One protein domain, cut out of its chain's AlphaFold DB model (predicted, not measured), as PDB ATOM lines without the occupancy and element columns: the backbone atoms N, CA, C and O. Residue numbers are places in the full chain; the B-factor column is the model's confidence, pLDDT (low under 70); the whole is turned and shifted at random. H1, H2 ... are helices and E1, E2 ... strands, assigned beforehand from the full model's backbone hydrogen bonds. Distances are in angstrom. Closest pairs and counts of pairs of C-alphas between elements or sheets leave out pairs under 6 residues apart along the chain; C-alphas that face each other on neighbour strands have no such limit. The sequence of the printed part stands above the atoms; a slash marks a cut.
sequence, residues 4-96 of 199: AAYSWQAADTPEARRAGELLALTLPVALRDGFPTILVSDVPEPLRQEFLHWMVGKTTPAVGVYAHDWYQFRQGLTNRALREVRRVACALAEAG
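What this domain is: This is residues 4 to 96 of the 199 residues of an uncharacterized protein of Rhodobacter capsulatus (UniProt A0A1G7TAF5). A small strand hairpin, E1 and E2, sits at one end of a rod built along one long helix, H4. H2 packs along H4 with H1 on H2, and H3 lies crosswise to H4. The 93 printed residues, mostly helix, run H1 H2 E1 E2 H3 H4; the sheet is antiparallel. The whole is loose, radius of gyration of the C-alphas 15.8 A, spanning 55 by 27 by 20 A.

Where its parts are: E1 is residues 30 to 32, E2 35 to 38. H4, residues 67 to 95, spans 41.8 A from C-alpha 67 (1.645, 16.352, -3.892) to C-alpha 95 (39.677, 31.365, 4.773). H1 is residues 4 to 9, H2 14 to 24, H3 45 to 54.

How they stand to each other: In the E1-E2 hairpin, N 30 and O 37 are within hydrogen-bond range, 3.0 A. H2 touches H4, closest C-alphas Ala 19 and Ala 81, 5.3 A, at a shallow tilt of 28 degrees, opposite ways. H3 only just touches H4, with 3 pairs of C-alphas within 8 A, the closest Phe 51 and Phe 73. Every O i to N i+4 pair is within range in H2 and H4, 1 of 2 in H1, 4 of 6 in H3.

The domain as a whole: The C-alphas of Asp 33 and Gly 96 are farthest apart, 55.1 A. The printed part has no cut; the H3 to H4 link is long. Residues 4 to 7 and 9 to 10 have pLDDT under 70.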
ATOM      1  N   ALA A   4      11.965  34.945   5.043       56.44
ATOM      2  CA  ALA A   4      13.051  33.972   5.030       56.44
ATOM      3  C   ALA A   4      13.467  33.596   3.597       56.44
ATOM      4  O   ALA A   4      14.653  33.534   3.316       56.44
ATOM      5  N   ALA A   5      12.529  33.433   2.659       56.53
ATOM      6  CA  ALA A   5      12.857  33.076   1.275       56.53
ATOM      7  C   ALA A   5      13.609  34.204   0.538       56.53
ATOM      8  O   ALA A   5      14.535  33.931  -0.221       56.53
ATOM      9  N   TYR A   6      13.269  35.469   0.812       56.69
ATOM     10  CA  TYR A   6      13.950  36.625   0.213       56.69
ATOM     11  C   TYR A   6      15.399  36.785   0.694       56.69
ATOM     12  O   TYR A   6      16.272  37.149  -0.092       56.69
ATOM     13  N   SER A   7      15.686  36.478   1.964       64.62
ATOM     14  CA  SER A   7      17.051  36.572   2.508       64.62
ATOM     15  C   SER A   7      18.036  35.615   1.814       64.62
ATOM     16  O   SER A   7      19.196  35.969   1.595       64.62
ATOM     17  N   TRP A   8      17.556  34.437   1.400       75.50
ATOM     18  CA  TRP A   8      18.357  33.426   0.700       75.50
ATOM     19  C   TRP A   8      18.567  33.747  -0.783       75.50
ATOM     20  O   TRP A   8      19.594  33.390  -1.349       75.50
ATOM     21  N   GLN A   9      17.633  34.459  -1.417       63.66
ATOM     22  CA  GLN A   9      17.802  34.923  -2.800       63.66
ATOM     23  C   GLN A   9      18.862  36.024  -2.915       63.66
ATOM     24  O   GLN A   9      19.577  36.096  -3.911       63.66
ATOM     25  N   ALA A  10      19.011  36.842  -1.873       69.75
ATOM     26  CA  ALA A  10      20.061  37.853  -1.767       69.75
ATOM     27  C   ALA A  10      21.372  37.300  -1.173       69.75
ATOM     28  O   ALA A  10      22.132  38.072  -0.579       69.75
ATOM     29  N   ALA A  11      21.594  35.982  -1.226       84.81
ATOM     30  CA  ALA A  11      22.811  35.361  -0.717       84.81
ATOM     31  C   ALA A  11      24.014  35.617  -1.636       84.81
ATOM     32  O   ALA A  11      23.865  35.804  -2.847       84.81
ATOM     33  N   ASP A  12      25.205  35.620  -1.047       89.44
ATOM     34  CA  ASP A  12      26.449  35.983  -1.730       89.44
ATOM     35  C   ASP A  12      27.111  34.829  -2.498       89.44
ATOM     36  O   ASP A  12      27.986  35.080  -3.325       89.44
ATOM     37  N   THR A  13      26.646  33.587  -2.317       92.12
ATOM     38  CA  THR A  13      27.134  32.419  -3.066       92.12
ATOM     39  C   THR A  13      26.083  31.828  -4.021       92.12
ATOM     40  O   THR A  13      24.876  31.878  -3.743       92.12
ATOM     41  N   PRO A  14      26.498  31.239  -5.163       93.31
ATOM     42  CA  PRO A  14      25.597  30.509  -6.058       93.31
ATOM     43  C   PRO A  14      24.830  29.378  -5.362       93.31
ATOM     44  O   PRO A  14      23.635  29.209  -5.605       93.31
ATOM     45  N   GLU A  15      25.479  28.641  -4.460       94.31
ATOM     46  CA  GLU A  15      24.891  27.518  -3.726       94.31
ATOM     47  C   GLU A  15      23.747  27.994  -2.830       94.31
ATOM     48  O   GLU A  15      22.678  27.377  -2.789       94.31
ATOM     49  N   ALA A  16      23.941  29.118  -2.134       91.81
ATOM     50  CA  ALA A  16      22.934  29.673  -1.239       91.81
ATOM     51  C   ALA A  16      21.734  30.218  -2.016       91.81
ATOM     52  O   ALA A  16      20.589  29.965  -1.627       91.81
ATOM     53  N   ARG A  17      21.976  30.868  -3.164       91.50
ATOM     54  CA  ARG A  17      20.901  31.291  -4.074       91.50
ATOM     55  C   ARG A  17      20.107  30.097  -4.595       91.50
ATOM     56  O   ARG A  17      18.880  30.108  -4.519       91.50
ATOM     57  N   ARG A  18      20.788  29.022  -5.004       90.81
ATOM     58  CA  ARG A  18      20.145  27.781  -5.457       90.81
ATOM     59  C   ARG A  18      19.297  27.123  -4.365       90.81
ATOM     60  O   ARG A  18      18.183  26.676  -4.637       90.81
ATOM     61  N   ALA A  19      19.785  27.076  -3.125       91.69
ATOM     62  CA  ALA A  19      18.992  26.599  -1.990       91.69
ATOM     63  C   ALA A  19      17.751  27.482  -1.759       91.69
ATOM     64  O   ALA A  19      16.658  26.958  -1.535       91.69
ATOM     65  N   GLY A  20      17.898  28.804  -1.878       89.69
ATOM     66  CA  GLY A  20      16.796  29.765  -1.808       89.69
ATOM     67  C   GLY A  20      15.718  29.533  -2.871       89.69
ATOM     68  O   GLY A  20      14.530  29.544  -2.549       89.69
ATOM     69  N   GLU A  21      16.110  29.261  -4.118       90.38
ATOM     70  CA  GLU A  21      15.185  28.909  -5.206       90.38
ATOM     71  C   GLU A  21      14.368  27.653  -4.877       90.38
ATOM     72  O   GLU A  21      13.146  27.657  -5.014       90.38
ATOM     73  N   LEU A  22      15.020  26.589  -4.397       91.88
ATOM     74  CA  LEU A  22      14.354  25.332  -4.037       91.88
ATOM     75  C   LEU A  22      13.404  25.495  -2.841       91.88
ATOM     76  O   LEU A  22      12.306  24.930  -2.842       91.88
ATOM     77  N   LEU A  23      13.797  26.294  -1.842       88.50
ATOM     78  CA  LEU A  23      12.960  26.628  -0.685       88.50
ATOM     79  C   LEU A  23      11.701  27.396  -1.100       88.50
ATOM     80  O   LEU A  23      10.619  27.108  -0.583       88.50
ATOM     81  N   ALA A  24      11.841  28.340  -2.033       88.44
ATOM     82  CA  ALA A  24      10.748  29.158  -2.548       88.44
ATOM     83  C   ALA A  24       9.865  28.430  -3.576       88.44
ATOM     84  O   ALA A  24       8.750  28.883  -3.844       88.44
ATOM     85  N   LEU A  25      10.342  27.317  -4.146       91.69
ATOM     86  CA  LEU A  25       9.632  26.580  -5.183       91.69
ATOM     87  C   LEU A  25       8.341  25.960  -4.639       91.69
ATOM     88  O   LEU A  25       8.353  25.052  -3.805       91.69
ATOM     89  N   THR A  26       7.224  26.429  -5.182       92.44
ATOM     90  CA  THR A  26       5.879  25.914  -4.927       92.44
ATOM     91  C   THR A  26       5.226  25.580  -6.258       92.44
ATOM     92  O   THR A  26       5.495  26.245  -7.255       92.44
ATOM     93  N   LEU A  27       4.405  24.529  -6.273       94.94
ATOM     94  CA  LEU A  27       3.651  24.108  -7.451       94.94
ATOM     95  C   LEU A  27       2.151  24.197  -7.165       94.94
ATOM     96  O   LEU A  27       1.756  24.046  -6.003       94.94
ATOM     97  N   PRO A  28       1.311  24.407  -8.192       96.38
ATOM     98  CA  PRO A  28      -0.132  24.322  -8.041       96.38
ATOM     99  C   PRO A  28      -0.539  22.931  -7.544       96.38
ATOM    100  O   PRO A  28      -0.228  21.916  -8.165       96.38
ATOM    101  N   VAL A  29      -1.256  22.886  -6.422       95.94
ATOM    102  CA  VAL A  29      -1.843  21.653  -5.889       95.94
ATOM    103  C   VAL A  29      -3.344  21.713  -6.103       95.94
ATOM    104  O   VAL A  29      -3.991  22.675  -5.694       95.94
ATOM    105  N   ALA A  30      -3.902  20.674  -6.717       95.31
ATOM    106  CA  ALA A  30      -5.343  20.519  -6.869       95.31
ATOM    107  C   ALA A  30      -5.795  19.178  -6.292       95.31
ATOM    108  O   ALA A  30      -5.061  18.190  -6.344       95.31
ATOM    109  N   LEU A  31      -7.009  19.160  -5.749       95.25
ATOM    110  CA  LEU A  31      -7.644  17.951  -5.241       95.25
ATOM    111  C   LEU A  31      -8.238  17.172  -6.421       95.25
ATOM    112  O   LEU A  31      -9.131  17.678  -7.099       95.25
ATOM    113  N   ARG A  32      -7.731  15.967  -6.687       90.88
ATOM    114  CA  ARG A  32      -8.219  15.073  -7.747       90.88
ATOM    115  C   ARG A  32      -8.510  13.716  -7.133       90.88
ATOM    116  O   ARG A  32      -7.668  13.177  -6.423       90.88
ATOM    117  N   ASP A  33      -9.728  13.224  -7.329       86.88
ATOM    118  CA  ASP A  33     -10.211  11.966  -6.743       86.88
ATOM    119  C   ASP A  33     -10.014  11.881  -5.217       86.88
ATOM    120  O   ASP A  33      -9.741  10.824  -4.658       86.88
ATOM    121  N   GLY A  34     -10.131  13.022  -4.529       90.94
ATOM    122  CA  GLY A  34      -9.941  13.124  -3.079       90.94
ATOM    123  C   GLY A  34      -8.483  13.230  -2.618       90.94
ATOM    124  O   GLY A  34      -8.246  13.366  -1.419       90.94
ATOM    125  N   PHE A  35      -7.509  13.246  -3.533       93.19
ATOM    126  CA  PHE A  35      -6.087  13.326  -3.201       93.19
ATOM    127  C   PHE A  35      -5.446  14.637  -3.682       93.19
ATOM    128  O   PHE A  35      -5.734  15.107  -4.785       93.19
ATOM    129  N   PRO A  36      -4.568  15.266  -2.877       97.19
ATOM    130  CA  PRO A  36      -3.773  16.403  -3.326       97.19
ATOM    131  C   PRO A  36      -2.757  15.977  -4.390       97.19
ATOM    132  O   PRO A  36      -1.913  15.110  -4.145       97.19
ATOM    133  N   THR A  37      -2.792  16.632  -5.546       97.69
ATOM    134  CA  THR A  37      -2.040  16.228  -6.739       97.69
ATOM    135  C   THR A  37      -1.450  17.441  -7.451       97.69
ATOM    136  O   THR A  37      -2.110  18.478  -7.577       97.69
ATOM    137  N   ILE A  38      -0.228  17.295  -7.964       97.62
ATOM    138  CA  ILE A  38       0.415  18.257  -8.872       97.62
ATOM    139  C   ILE A  38       0.446  17.701 -10.301       97.62
ATOM    140  O   ILE A  38       0.402  16.482 -10.497       97.62
ATOM    141  N   LEU A  39       0.575  18.568 -11.306       97.25
ATOM    142  CA  LEU A  39       0.876  18.121 -12.666       97.25
ATOM    143  C   LEU A  39       2.391  18.064 -12.876       97.25
ATOM    144  O   LEU A  39       3.124  18.967 -12.482       97.25
ATOM    145  N   VAL A  40       2.869  17.021 -13.558       95.81
ATOM    146  CA  VAL A  40       4.293  16.895 -13.924       95.81
ATOM    147  C   VAL A  40       4.733  18.038 -14.847       95.81
ATOM    148  O   VAL A  40       5.878  18.477 -14.783       95.81
ATOM    149  N   SER A  41       3.820  18.564 -15.668       95.94
ATOM    150  CA  SER A  41       4.059  19.739 -16.512       95.94
ATOM    151  C   SER A  41       4.370  21.006 -15.716       95.94
ATOM    152  O   SER A  41       5.064  21.877 -16.234       95.94
ATOM    153  N   ASP A  42       3.899  21.096 -14.468       96.69
ATOM    154  CA  ASP A  42       4.159  22.244 -13.595       96.69
ATOM    155  C   ASP A  42       5.549  22.151 -12.948       96.69
ATOM    156  O   ASP A  42       6.087  23.153 -12.478       96.69
ATOM    157  N   VAL A  43       6.169  20.962 -12.941       96.44
ATOM    158  CA  VAL A  43       7.536  20.782 -12.439       96.44
ATOM    159  C   VAL A  43       8.510  21.501 -13.383       96.44
ATOM    160  O   VAL A  43       8.483  21.228 -14.594       96.44
ATOM    161  N   PRO A  44       9.394  22.382 -12.860       96.06
ATOM    162  CA  PRO A  44      10.373  23.096 -13.670       96.06
ATOM    163  C   PRO A  44      11.238  22.143 -14.485       96.06
ATOM    164  O   PRO A  44      11.711  21.133 -13.962       96.06
ATOM    165  N   GLU A  45      11.500  22.506 -15.741       95.00
ATOM    166  CA  GLU A  45      12.246  21.668 -16.685       95.00
ATOM    167  C   GLU A  45      13.577  21.131 -16.120       95.00
ATOM    168  O   GLU A  45      13.793  19.922 -16.202       95.00
ATOM    169  N   PRO A  46      14.418  21.935 -15.426       94.25
ATOM    170  CA  PRO A  46      15.683  21.437 -14.875       94.25
ATOM    171  C   PRO A  46      15.535  20.337 -13.814       94.25
ATOM    172  O   PRO A  46      16.503  19.645 -13.519       94.25
ATOM    173  N   LEU A  47      14.357  20.199 -13.198       96.19
ATOM    174  CA  LEU A  47      14.083  19.218 -12.142       96.19
ATOM    175  C   LEU A  47      13.241  18.039 -12.633       96.19
ATOM    176  O   LEU A  47      13.148  17.024 -11.946       96.19
ATOM    177  N   ARG A  48      12.600  18.167 -13.800       95.88
ATOM    178  CA  ARG A  48      11.568  17.237 -14.256       95.88
ATOM    179  C   ARG A  48      12.105  15.827 -14.472       95.88
ATOM    180  O   ARG A  48      11.481  14.876 -14.015       95.88
ATOM    181  N   GLN A  49      13.259  15.692 -15.123       95.31
ATOM    182  CA  GLN A  49      13.861  14.381 -15.387       95.31
ATOM    183  C   GLN A  49      14.307  13.681 -14.099       95.31
ATOM    184  O   GLN A  49      14.007  12.507 -13.902       95.31
ATOM    185  N   GLU A  50      14.954  14.409 -13.184       97.06
ATOM    186  CA  GLU A  50      15.356  13.861 -11.880       97.06
ATOM    187  C   GLU A  50      14.129  13.442 -11.057       97.06
ATOM    188  O   GLU A  50      14.128  12.379 -10.435       97.06
ATOM    189  N   PHE A  51      13.056  14.237 -11.098       97.62
ATOM    190  CA  PHE A  51      11.812  13.908 -10.415       97.62
ATOM    191  C   PHE A  51      11.135  12.669 -11.002       97.62
ATOM    192  O   PHE A  51      10.747  11.775 -10.255       97.62
ATOM    193  N   LEU A  52      11.032  12.576 -12.330       96.19
ATOM    194  CA  LEU A  52      10.472  11.404 -13.006       96.19
ATOM    195  C   LEU A  52      11.273  10.137 -12.705       96.19
ATOM    196  O   LEU A  52      10.683   9.091 -12.450       96.19
ATOM    197  N   HIS A  53      12.601  10.238 -12.663       96.69
ATOM    198  CA  HIS A  53      13.456   9.131 -12.249       96.69
ATOM    199  C   HIS A  53      13.199   8.727 -10.788       96.69
ATOM    200  O   HIS A  53      13.061   7.543 -10.492       96.69
ATOM    201  N   TRP A  54      13.060   9.695  -9.878       97.19
ATOM    202  CA  TRP A  54      12.708   9.437  -8.477       97.19
ATOM    203  C   TRP A  54      11.303   8.827  -8.308       97.19
ATOM    204  O   TRP A  54      11.052   8.111  -7.339       97.19
ATOM    205  N   MET A  55      10.397   9.079  -9.257       97.25
ATOM    206  CA  MET A  55       9.045   8.513  -9.286       97.25
ATOM    207  C   MET A  55       8.976   7.059  -9.776       97.25
ATOM    208  O   MET A  55       7.927   6.428  -9.637       97.25
ATOM    209  N   VAL A  56      10.057   6.504 -10.334       96.12
ATOM    210  CA  VAL A  56      10.076   5.120 -10.833       96.12
ATOM    211  C   VAL A  56       9.700   4.146  -9.712       96.12
ATOM    212  O   VAL A  56      10.302   4.133  -8.643       96.12
ATOM    213  N   GLY A  57       8.686   3.315  -9.969       94.19
ATOM    214  CA  GLY A  57       8.185   2.321  -9.015       94.19
ATOM    215  C   GLY A  57       7.177   2.849  -7.987       94.19
ATOM    216  O   GLY A  57       6.701   2.067  -7.166       94.19
ATOM    217  N   LYS A  58       6.813   4.138  -8.026       94.56
ATOM    218  CA  LYS A  58       5.754   4.704  -7.178       94.56
ATOM    219  C   LYS A  58       4.389   4.640  -7.859       94.56
ATOM    220  O   LYS A  58       4.260   4.849  -9.064       94.56
ATOM    221  N   THR A  59       3.349   4.411  -7.061       92.75
ATOM    222  CA  THR A  59       1.958   4.496  -7.517       92.75
ATOM    223  C   THR A  59       1.585   5.947  -7.798       92.75
ATOM    224  O   THR A  59       1.874   6.833  -6.995       92.75
ATOM    225  N   THR A  60       0.906   6.192  -8.914       91.56
ATOM    226  CA  THR A  60       0.439   7.524  -9.316       91.56
ATOM    227  C   THR A  60      -1.076   7.518  -9.540       91.56
ATOM    228  O   THR A  60      -1.640   6.466  -9.849       91.56
ATOM    229  N   PRO A  61      -1.765   8.656  -9.333       91.50
ATOM    230  CA  PRO A  61      -3.161   8.806  -9.736       91.50
ATOM    231  C   PRO A  61      -3.288   8.790 -11.268       91.50
ATOM    232  O   PRO A  61      -2.300   8.931 -11.986       91.50
ATOM    233  N   ALA A  62      -4.518   8.691 -11.777       89.06
ATOM    234  CA  ALA A  62      -4.775   8.704 -13.222       89.06
ATOM    235  C   ALA A  62      -4.260   9.980 -13.918       89.06
ATOM    236  O   ALA A  62      -3.883   9.945 -15.088       89.06
ATOM    237  N   VAL A  63      -4.232  11.108 -13.198       91.25
ATOM    238  CA  VAL A  63      -3.739  12.395 -13.696       91.25
ATOM    239  C   VAL A  63      -2.745  12.985 -12.702       91.25
ATOM    240  O   VAL A  63      -3.122  13.309 -11.580       91.25
ATOM    241  N   GLY A  64      -1.503  13.206 -13.135       94.06
ATOM    242  CA  GLY A  64      -0.464  13.861 -12.336       94.06
ATOM    243  C   GLY A  64       0.216  12.934 -11.327       94.06
ATOM    244  O   GLY A  64       0.320  11.731 -11.538       94.06
ATOM    245  N   VAL A  65       0.720  13.510 -10.235       96.38
ATOM    246  CA  VAL A  65       1.381  12.779  -9.139       96.38
ATOM    247  C   VAL A  65       0.955  13.341  -7.787       96.38
ATOM    248  O   VAL A  65       0.595  14.517  -7.686       96.38
ATOM    249  N   TYR A  66       0.997  12.524  -6.735       97.62
ATOM    250  CA  TYR A  66       0.625  12.985  -5.400       97.62
ATOM    251  C   TYR A  66       1.515  14.152  -4.956       97.62
ATOM    252  O   TYR A  66       2.740  14.120  -5.082       97.62
ATOM    253  N   ALA A  67       0.907  15.192  -4.387       96.69
ATOM    254  CA  ALA A  67       1.645  16.352  -3.892       96.69
ATOM    255  C   ALA A  67       2.632  15.962  -2.777       96.69
ATOM    256  O   ALA A  67       3.697  16.559  -2.656       96.69
ATOM    257  N   HIS A  68       2.307  14.922  -2.002       96.25
ATOM    258  CA  HIS A  68       3.202  14.337  -1.006       96.25
ATOM    259  C   HIS A  68       4.545  13.888  -1.603       96.25
ATOM    260  O   HIS A  68       5.598  14.234  -1.069       96.25
ATOM    261  N   ASP A  69       4.506  13.169  -2.726       97.50
ATOM    262  CA  ASP A  69       5.694  12.680  -3.426       97.50
ATOM    263  C   ASP A  69       6.564  13.839  -3.920       97.50
ATOM    264  O   ASP A  69       7.777  13.863  -3.703       97.50
ATOM    265  N   TRP A  70       5.930  14.866  -4.488       96.81
ATOM    266  CA  TRP A  70       6.614  16.105  -4.847       96.81
ATOM    267  C   TRP A  70       7.288  16.776  -3.644       96.81
ATOM    268  O   TRP A  70       8.452  17.179  -3.722       96.81
ATOM    269  N   TYR A  71       6.587  16.887  -2.513       96.06
ATOM    270  CA  TYR A  71       7.151  17.498  -1.313       96.06
ATOM    271  C   TYR A  71       8.352  16.723  -0.779       96.06
ATOM    272  O   TYR A  71       9.352  17.349  -0.426       96.06
ATOM    273  N   GLN A  72       8.297  15.390  -0.765       96.81
ATOM    274  CA  GLN A  72       9.429  14.557  -0.358       96.81
ATOM    275  C   GLN A  72      10.635  14.738  -1.283       96.81
ATOM    276  O   GLN A  72      11.747  14.970  -0.803       96.81
ATOM    277  N   PHE A  73      10.418  14.694  -2.599       97.25
ATOM    278  CA  PHE A  73      11.472  14.911  -3.585       97.25
ATOM    279  C   PHE A  73      12.137  16.287  -3.417       97.25
ATOM    280  O   PHE A  73      13.358  16.386  -3.244       97.25
ATOM    281  N   ARG A  74      11.332  17.357  -3.380       96.19
ATOM    282  CA  ARG A  74      11.816  18.735  -3.214       96.19
ATOM    283  C   ARG A  74      12.537  18.927  -1.881       96.19
ATOM    284  O   ARG A  74      13.563  19.607  -1.838       96.19
ATOM    285  N   GLN A  75      12.042  18.329  -0.797       94.00
ATOM    286  CA  GLN A  75      12.708  18.377   0.504       94.00
ATOM    287  C   GLN A  75      14.074  17.681   0.453       94.00
ATOM    288  O   GLN A  75      15.045  18.206   0.995       94.00
ATOM    289  N   GLY A  76      14.182  16.543  -0.240       95.75
ATOM    290  CA  GLY A  76      15.450  15.846  -0.461       95.75
ATOM    291  C   GLY A  76      16.479  16.716  -1.189       95.75
ATOM    292  O   GLY A  76      17.615  16.843  -0.724       95.75
ATOM    293  N   LEU A  77      16.067  17.373  -2.278       95.62
ATOM    294  CA  LEU A  77      16.894  18.342  -3.007       95.62
ATOM    295  C   LEU A  77      17.322  19.516  -2.128       95.62
ATOM    296  O   LEU A  77      18.502  19.861  -2.072       95.62
ATOM    297  N   THR A  78      16.368  20.096  -1.405       92.94
ATOM    298  CA  THR A  78      16.604  21.231  -0.509       92.94
ATOM    299  C   THR A  78      17.612  20.862   0.576       92.94
ATOM    300  O   THR A  78      18.566  21.597   0.803       92.94
ATOM    301  N   ASN A  79      17.476  19.690   1.198       92.75
ATOM    302  CA  ASN A  79      18.405  19.218   2.222       92.75
ATOM    303  C   ASN A  79      19.823  19.011   1.670       92.75
ATOM    304  O   ASN A  79      20.795  19.336   2.353       92.75
ATOM    305  N   ARG A  80      19.961  18.485   0.443       94.81
ATOM    306  CA  ARG A  80      21.267  18.380  -0.231       94.81
ATOM    307  C   ARG A  80      21.874  19.762  -0.468       94.81
ATOM    308  O   ARG A  80      23.026  19.975  -0.103       94.81
ATOM    309  N   ALA A  81      21.089  20.696  -1.003       93.62
ATOM    310  CA  ALA A  81      21.538  22.061  -1.257       93.62
ATOM    311  C   ALA A  81      21.959  22.774   0.039       93.62
ATOM    312  O   ALA A  81      23.033  23.353   0.095       93.62
ATOM    313  N   LEU A  82      21.178  22.667   1.118       91.31
ATOM    314  CA  LEU A  82      21.509  23.269   2.415       91.31
ATOM    315  C   LEU A  82      22.808  22.720   3.020       91.31
ATOM    316  O   LEU A  82      23.575  23.481   3.611       91.31
ATOM    317  N   ARG A  83      23.081  21.416   2.866       92.56
ATOM    318  CA  ARG A  83      24.367  20.832   3.286       92.56
ATOM    319  C   ARG A  83      25.531  21.424   2.507       92.56
ATOM    320  O   ARG A  83      26.551  21.746   3.108       92.56
ATOM    321  N   GLU A  84      25.356  21.604   1.204       95.00
ATOM    322  CA  GLU A  84      26.385  22.192   0.355       95.00
ATOM    323  C   GLU A  84      26.640  23.663   0.696       95.00
ATOM    324  O   GLU A  84      27.785  24.068   0.868       95.00
ATOM    325  N   VAL A  85      25.577  24.442   0.923       94.56
ATOM    326  CA  VAL A  85      25.690  25.826   1.399       94.56
ATOM    327  C   VAL A  85      26.483  25.897   2.698       94.56
ATOM    328  O   VAL A  85      27.374  26.730   2.825       94.56
ATOM    329  N   ARG A  86      26.183  25.015   3.662       92.94
ATOM    330  CA  ARG A  86      26.926  24.960   4.927       92.94
ATOM    331  C   ARG A  86      28.400  24.650   4.680       92.94
ATOM    332  O   ARG A  86      29.245  25.334   5.241       92.94
ATOM    333  N   ARG A  87      28.705  23.655   3.841       95.00
ATOM    334  CA  ARG A  87      30.082  23.265   3.503       95.00
ATOM    335  C   ARG A  87      30.866  24.443   2.919       95.00
ATOM    336  O   ARG A  87      31.950  24.746   3.407       95.00
ATOM    337  N   VAL A  88      30.300  25.124   1.921       96.12
ATOM    338  CA  VAL A  88      30.924  26.293   1.281       96.12
ATOM    339  C   VAL A  88      31.088  27.441   2.275       96.12
ATOM    340  O   VAL A  88      32.166  28.018   2.367       96.12
ATOM    341  N   ALA A  89      30.059  27.750   3.064       95.56
ATOM    342  CA  ALA A  89      30.123  28.829   4.044       95.56
ATOM    343  C   ALA A  89      31.148  28.562   5.159       95.56
ATOM    344  O   ALA A  89      31.815  29.500   5.582       95.56
ATOM    345  N   CYS A  90      31.309  27.319   5.621       94.12
ATOM    346  CA  CYS A  90      32.363  26.963   6.576       94.12
ATOM    347  C   CYS A  90      33.759  27.132   5.959       94.12
ATOM    348  O   CYS A  90      34.597  27.788   6.564       94.12
ATOM    349  N   ALA A  91      33.977  26.659   4.729       95.44
ATOM    350  CA  ALA A  91      35.259  26.842   4.040       95.44
ATOM    351  C   ALA A  91      35.604  28.331   3.821       95.44
ATOM    352  O   ALA A  91      36.751  28.739   3.978       95.44
ATOM    353  N   LEU A  92      34.607  29.165   3.503       96.25
ATOM    354  CA  LEU A  92      34.783  30.618   3.425       96.25
ATOM    355  C   LEU A  92      35.137  31.225   4.787       96.25
ATOM    356  O   LEU A  92      35.991  32.102   4.855       96.25
ATOM    357  N   ALA A  93      34.497  30.765   5.864       95.38
ATOM    358  CA  ALA A  93      34.795  31.235   7.212       95.38
ATOM    359  C   ALA A  93      36.233  30.906   7.634       95.38
ATOM    360  O   ALA A  93      36.896  31.758   8.214       95.38
ATOM    361  N   GLU A  94      36.713  29.702   7.311       94.44
ATOM    362  CA  GLU A  94      38.092  29.266   7.572       94.44
ATOM    363  C   GLU A  94      39.120  30.116   6.816       94.44
ATOM    364  O   GLU A  94      40.163  30.459   7.367       94.44
ATOM    365  N   ALA A  95      38.821  30.486   5.567       95.81
ATOM    366  CA  ALA A  95      39.677  31.365   4.773       95.81
ATOM    367  C   ALA A  95      39.655  32.829   5.257       95.81
ATOM    368  O   ALA A  95      40.623  33.562   5.051       95.81
ATOM    369  N   GLY A  96      38.560  33.247   5.895       94.81
ATOM    370  CA  GLY A  96      38.298  34.631   6.275       94.81
ATOM    371  C   GLY A  96      37.780  35.491   5.108       94.81
ATOM    372  O   GLY A  96      37.909  35.126   3.937       94.81
TER     373      GLY A  96